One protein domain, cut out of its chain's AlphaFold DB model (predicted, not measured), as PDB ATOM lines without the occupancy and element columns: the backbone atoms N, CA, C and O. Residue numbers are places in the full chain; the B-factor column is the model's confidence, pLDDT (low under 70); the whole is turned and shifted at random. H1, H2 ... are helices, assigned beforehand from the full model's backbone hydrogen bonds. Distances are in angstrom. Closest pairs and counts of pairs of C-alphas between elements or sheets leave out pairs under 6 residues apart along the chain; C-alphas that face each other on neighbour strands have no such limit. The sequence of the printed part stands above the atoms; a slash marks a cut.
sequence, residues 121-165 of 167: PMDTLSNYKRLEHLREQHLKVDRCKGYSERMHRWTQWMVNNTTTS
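What this domain is: This is residues 121 to 165 of the 167 residues of an uncharacterized protein of Gammaproteobacteria bacterium LSUCC0057 (UniProt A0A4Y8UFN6). Two helices, H1 and then H2, form the two arms of a wide-open, flat V, joined at its base by a stretched link, residues 140 to 144. The arms have no contact with each other, and the space between them is empty. The printed part has 45 residues with two named helices, in the order H1, H2, and no named strand; the class is all helix. The whole is extended, with a radius of gyration of the C-alphas of 16.7 A, and its C-alphas span 43 by 31 by 6 A.

How they stand to each other: From the first printed residue, Pro 121, the backbone leads into H1, residues 124 to 139. A tight link of 5 residues joins it to H2, residues 145 to 163. H1 and H2 are apart, with no C-alpha of the one within 8 A of the other. Residues 121 to 165 stand free: no C-alpha 8 or more apart along the chain lies within 10 A. In H1 and H2 every O i to N i+4 pair is within hydrogen-bond range.

Where its parts are: H1 runs from Thr 124, C-alpha at (114.994, 139.759, 133.244), to Leu 139, C-alpha at (107.406, 119.582, 140.125), a length of 22.6 A. H2, the longest helix with 19 residues, begins at Lys 145, C-alpha at (97.096, 107.511, 139.947). It ends at Thr 163, C-alpha at (89.711, 117.350, 114.872), and is 27.9 A long.

The domain as a whole: The two C-alphas farthest apart, those of Asp 123 and Thr 164, are 43.2 A apart. The C-alphas of Pro 121 and Ser 165, the first and last printed, are 37.4 A apart. The printed part has no cut. The mean pLDDT of the printed part is 82.8, and residues 163 to 165 are under 70.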
ATOM      1  N   PRO A 121     109.646 145.136 132.382       78.56
ATOM      2  CA  PRO A 121     110.138 144.217 131.359       78.56
ATOM      3  C   PRO A 121     111.662 144.048 131.365       78.56
ATOM      4  O   PRO A 121     112.167 143.075 130.803       78.56
ATOM      5  N   MET A 122     112.399 144.991 131.964       81.62
ATOM      6  CA  MET A 122     113.865 145.013 131.945       81.62
ATOM      7  C   MET A 122     114.478 144.169 133.069       81.62
ATOM      8  O   MET A 122     115.630 143.745 132.953       81.62
ATOM      9  N   ASP A 123     113.706 143.835 134.110       84.81
ATOM     10  CA  ASP A 123     114.115 142.947 135.205       84.81
ATOM     11  C   ASP A 123     114.086 141.454 134.809       84.81
ATOM     12  O   ASP A 123     113.381 140.605 135.361       84.81
ATOM     13  N   THR A 124     114.889 141.116 133.802       80.56
ATOM     14  CA  THR A 124     114.994 139.759 133.244       80.56
ATOM     15  C   THR A 124     115.416 138.715 134.281       80.56
ATOM     16  O   THR A 124     114.934 137.579 134.243       80.56
ATOM     17  N   LEU A 125     116.269 139.088 135.242       83.94
ATOM     18  CA  LEU A 125     116.770 138.182 136.276       83.94
ATOM     19  C   LEU A 125     115.670 137.769 137.258       83.94
ATOM     20  O   LEU A 125     115.530 136.579 137.555       83.94
ATOM     21  N   SER A 126     114.883 138.720 137.768       82.69
ATOM     22  CA  SER A 126     113.773 138.379 138.662       82.69
ATOM     23  C   SER A 126     112.674 137.628 137.920       82.69
ATOM     24  O   SER A 126     112.085 136.706 138.483       82.69
ATOM     25  N   ASN A 127     112.432 137.962 136.652       81.56
ATOM     26  CA  ASN A 127     111.446 137.273 135.818       81.56
ATOM     27  C   ASN A 127     111.823 135.796 135.620       81.56
ATOM     28  O   ASN A 127     110.982 134.915 135.814       81.56
ATOM     29  N   TYR A 128     113.101 135.509 135.344       82.94
ATOM     30  CA  TYR A 128     113.612 134.138 135.272       82.94
ATOM     31  C   TYR A 128     113.459 133.394 136.607       82.94
ATOM     32  O   TYR A 128     112.929 132.285 136.642       82.94
ATOM     33  N   LYS A 129     113.848 134.021 137.727       84.88
ATOM     34  CA  LYS A 129     113.711 133.419 139.068       84.88
ATOM     35  C   LYS A 129     112.259 133.083 139.419       84.88
ATOM     36  O   LYS A 129     112.005 132.023 139.983       84.88
ATOM     37  N   ARG A 130     111.305 133.960 139.081       83.25
ATOM     38  CA  ARG A 130     109.864 133.723 139.294       83.25
ATOM     39  C   ARG A 130     109.371 132.515 138.495       83.25
ATOM     40  O   ARG A 130     108.623 131.702 139.033       83.25
ATOM     41  N   LEU A 131     109.809 132.380 137.242       81.00
ATOM     42  CA  LEU A 131     109.433 131.256 136.383       81.00
ATOM     43  C   LEU A 131     110.033 129.925 136.860       81.00
ATOM     44  O   LEU A 131     109.330 128.916 136.887       81.00
ATOM     45  N   GLU A 132     111.300 129.916 137.282       83.00
ATOM     46  CA  GLU A 132     111.914 128.725 137.884       83.00
ATOM     47  C   GLU A 132     111.207 128.326 139.182       83.00
ATOM     48  O   GLU A 132     110.892 127.154 139.368       83.00
ATOM     49  N   HIS A 133     110.852 129.289 140.036       82.06
ATOM     50  CA  HIS A 133     110.108 129.002 141.263       82.06
ATOM     51  C   HIS A 133     108.741 128.360 140.983       82.06
ATOM     52  O   HIS A 133     108.378 127.366 141.610       82.06
ATOM     53  N   LEU A 134     108.002 128.887 140.003       80.00
ATOM     54  CA  LEU A 134     106.770 128.281 139.485       80.00
ATOM     55  C   LEU A 134     107.006 126.833 139.039       80.00
ATOM     56  O   LEU A 134     106.268 125.925 139.424       80.00
ATOM     57  N   ARG A 135     108.059 126.601 138.248       80.88
ATOM     58  CA  ARG A 135     108.416 125.268 137.750       80.88
ATOM     59  C   ARG A 135     108.715 124.300 138.895       80.88
ATOM     60  O   ARG A 135     108.203 123.182 138.894       80.88
ATOM     61  N   GLU A 136     109.489 124.729 139.887       82.00
ATOM     62  CA  GLU A 136     109.793 123.945 141.086       82.00
ATOM     63  C   GLU A 136     108.533 123.604 141.889       82.00
ATOM     64  O   GLU A 136     108.374 122.464 142.326       82.00
ATOM     65  N   GLN A 137     107.622 124.565 142.073       76.75
ATOM     66  CA  GLN A 137     106.347 124.320 142.746       76.75
ATOM     67  C   GLN A 137     105.515 123.273 141.999       76.75
ATOM     68  O   GLN A 137     104.993 122.352 142.623       76.75
ATOM     69  N   HIS A 138     105.448 123.356 140.667       73.31
ATOM     70  CA  HIS A 138     104.749 122.372 139.841       73.31
ATOM     71  C   HIS A 138     105.354 120.964 139.942       73.31
ATOM     72  O   HIS A 138     104.601 119.988 139.977       73.31
ATOM     73  N   LEU A 139     106.685 120.856 140.005       77.50
ATOM     74  CA  LEU A 139     107.406 119.582 140.125       77.50
ATOM     75  C   LEU A 139     107.240 118.926 141.503       77.50
ATOM     76  O   LEU A 139     107.304 117.705 141.604       77.50
ATOM     77  N   LYS A 140     106.999 119.715 142.557       79.50
ATOM     78  CA  LYS A 140     106.759 119.208 143.920       79.50
ATOM     79  C   LYS A 140     105.394 118.539 144.099       79.50
ATOM     80  O   LYS A 140     105.187 117.861 145.102       79.50
ATOM     81  N   VAL A 141     104.454 118.735 143.173       79.69
ATOM     82  CA  VAL A 141     103.106 118.171 143.299       79.69
ATOM     83  C   VAL A 141     103.117 116.696 142.911       79.69
ATOM     84  O   VAL A 141     103.090 116.365 141.723       79.69
ATOM     85  N   ASP A 142     103.082 115.814 143.909       83.06
ATOM     86  CA  ASP A 142     102.905 114.381 143.681       83.06
ATOM     87  C   ASP A 142     101.487 114.091 143.158       83.06
ATOM     88  O   ASP A 142     100.471 114.474 143.752       83.06
ATOM     89  N   ARG A 143     101.406 113.459 141.985       84.75
ATOM     90  CA  ARG A 143     100.148 113.231 141.269       84.75
ATOM     91  C   ARG A 143      99.670 111.813 141.531       84.75
ATOM     92  O   ARG A 143     100.287 110.842 141.108       84.75
ATOM     93  N   CYS A 144      98.505 111.686 142.160       89.19
ATOM     94  CA  CYS A 144      97.921 110.374 142.401       89.19
ATOM     95  C   CYS A 144      97.513 109.676 141.090       89.19
ATOM     96  O   CYS A 144      97.156 110.322 140.100       89.19
ATOM     97  N   LYS A 145      97.475 108.338 141.108       91.62
ATOM     98  CA  LYS A 145      97.096 107.511 139.947       91.62
ATOM     99  C   LYS A 145      95.792 107.976 139.285       91.62
ATOM    100  O   LYS A 145      95.730 108.140 138.069       91.62
ATOM    101  N   GLY A 146      94.773 108.275 140.094       90.88
ATOM    102  CA  GLY A 146      93.471 108.725 139.597       90.88
ATOM    103  C   GLY A 146      93.503 110.095 138.909       90.88
ATOM    104  O   GLY A 146      92.690 110.345 138.018       90.88
ATOM    105  N   TYR A 147      94.428 110.985 139.283       88.25
ATOM    106  CA  TYR A 147      94.641 112.238 138.556       88.25
ATOM    107  C   TYR A 147      95.208 111.958 137.164       88.25
ATOM    108  O   TYR A 147      94.657 112.448 136.181       88.25
ATOM    109  N   SER A 148      96.249 111.128 137.070       90.12
ATOM    110  CA  SER A 148      96.901 110.795 135.799       90.12
ATOM    111  C   SER A 148      95.936 110.131 134.813       90.12
ATOM    112  O   SER A 148      95.903 110.499 133.641       90.12
ATOM    113  N   GLU A 149      95.073 109.231 135.290       92.75
ATOM    114  CA  GLU A 149      94.024 108.601 134.474       92.75
ATOM    115  C   GLU A 149      92.978 109.608 133.965       92.75
ATOM    116  O   GLU A 149      92.560 109.552 132.807       92.75
ATOM    117  N   ARG A 150      92.527 110.545 134.815       92.69
ATOM    118  CA  ARG A 150      91.596 111.609 134.396       92.69
ATOM    119  C   ARG A 150      92.244 112.569 133.406       92.69
ATOM    120  O   ARG A 150      91.597 112.926 132.428       92.69
ATOM    121  N   MET A 151      93.501 112.937 133.640       88.38
ATOM    122  CA  MET A 151      94.265 113.791 132.736       88.38
ATOM    123  C   MET A 151      94.412 113.125 131.367       88.38
ATOM    124  O   MET A 151      94.099 113.745 130.361       88.38
ATOM    125  N   HIS A 152      94.780 111.841 131.318       91.25
ATOM    126  CA  HIS A 152      94.896 111.108 130.058       91.25
ATOM    127  C   HIS A 152      93.580 111.091 129.266       91.25
ATOM    128  O   HIS A 152      93.568 111.417 128.078       91.25
ATOM    129  N   ARG A 153      92.456 110.792 129.935       92.56
ATOM    130  CA  ARG A 153      91.122 110.839 129.314       92.56
ATOM    131  C   ARG A 153      90.768 112.231 128.796       92.56
ATOM    132  O   ARG A 153      90.216 112.353 127.707       92.56
ATOM    133  N   TRP A 154      91.085 113.271 129.564       89.38
ATOM    134  CA  TRP A 154      90.830 114.651 129.161       89.38
ATOM    135  C   TRP A 154      91.668 115.055 127.943       89.38
ATOM    136  O   TRP A 154      91.128 115.630 127.002       89.38
ATOM    137  N   THR A 155      92.950 114.685 127.900       90.88
ATOM    138  CA  THR A 155      93.817 114.947 126.744       90.88
ATOM    139  C   THR A 155      93.300 114.252 125.484       90.88
ATOM    140  O   THR A 155      93.255 114.871 124.424       90.88
ATOM    141  N   GLN A 156      92.853 112.996 125.585       91.62
ATOM    142  CA  GLN A 156      92.238 112.290 124.453       91.62
ATOM    143  C   GLN A 156      90.954 112.978 123.974       91.62
ATOM    144  O   GLN A 156      90.759 113.165 122.775       91.62
ATOM    145  N   TRP A 157      90.096 113.399 124.907       91.50
ATOM    146  CA  TRP A 157      88.882 114.150 124.589       91.50
ATOM    147  C   TRP A 157      89.189 115.476 123.880       91.50
ATOM    148  O   TRP A 157      88.553 115.794 122.879       91.50
ATOM    149  N   MET A 158      90.205 116.214 124.344       88.19
ATOM    150  CA  MET A 158      90.649 117.458 123.710       88.19
ATOM    151  C   MET A 158      91.064 117.230 122.255       88.19
ATOM    152  O   MET A 158      90.600 117.959 121.386       88.19
ATOM    153  N   VAL A 159      91.890 116.208 121.989       89.69
ATOM    154  CA  VAL A 159      92.383 115.880 120.637       89.69
ATOM    155  C   VAL A 159      91.241 115.522 119.681       89.69
ATOM    156  O   VAL A 159      91.232 115.984 118.540       89.69
ATOM    157  N   ASN A 160      90.263 114.744 120.146       84.62
ATOM    158  CA  ASN A 160      89.117 114.325 119.332       84.62
ATOM    159  C   ASN A 160      88.168 115.494 119.004       84.62
ATOM    160  O   ASN A 160      87.550 115.525 117.937       84.62
ATOM    161  N   ASN A 161      88.060 116.471 119.905       79.62
ATOM    162  CA  ASN A 161      87.181 117.627 119.733       79.62
ATOM    163  C   ASN A 161      87.800 118.741 118.874       79.62
ATOM    164  O   ASN A 161      87.073 119.488 118.219       79.62
ATOM    165  N   THR A 162      89.130 118.859 118.827       70.25
ATOM    166  CA  THR A 162      89.800 119.774 117.888       70.25
ATOM    167  C   THR A 162      89.792 119.253 116.455       70.25
ATOM    168  O   THR A 162      89.751 120.064 115.537       70.25
ATOM    169  N   THR A 163      89.773 117.933 116.231       61.06
ATOM    170  CA  THR A 163      89.711 117.350 114.872       61.06
ATOM    171  C   THR A 163      88.328 117.457 114.227       61.06
ATOM    172  O   THR A 163      88.230 117.560 113.009       61.06
ATOM    173  N   THR A 164      87.257 117.491 115.019       58.19
ATOM    174  CA  THR A 164      85.871 117.614 114.528       58.19
ATOM    175  C   THR A 164      85.459 119.045 114.171       58.19
ATOM    176  O   THR A 164      84.406 119.232 113.575       58.19
ATOM    177  N   SER A 165      86.278 120.053 114.489       56.62
ATOM    178  CA  SER A 165      85.999 121.466 114.173       56.62
ATOM    179  C   SER A 165      86.654 121.947 112.865       56.62
ATOM    180  O   SER A 165      86.520 123.118 112.515       56.62
TER     181      SER A 165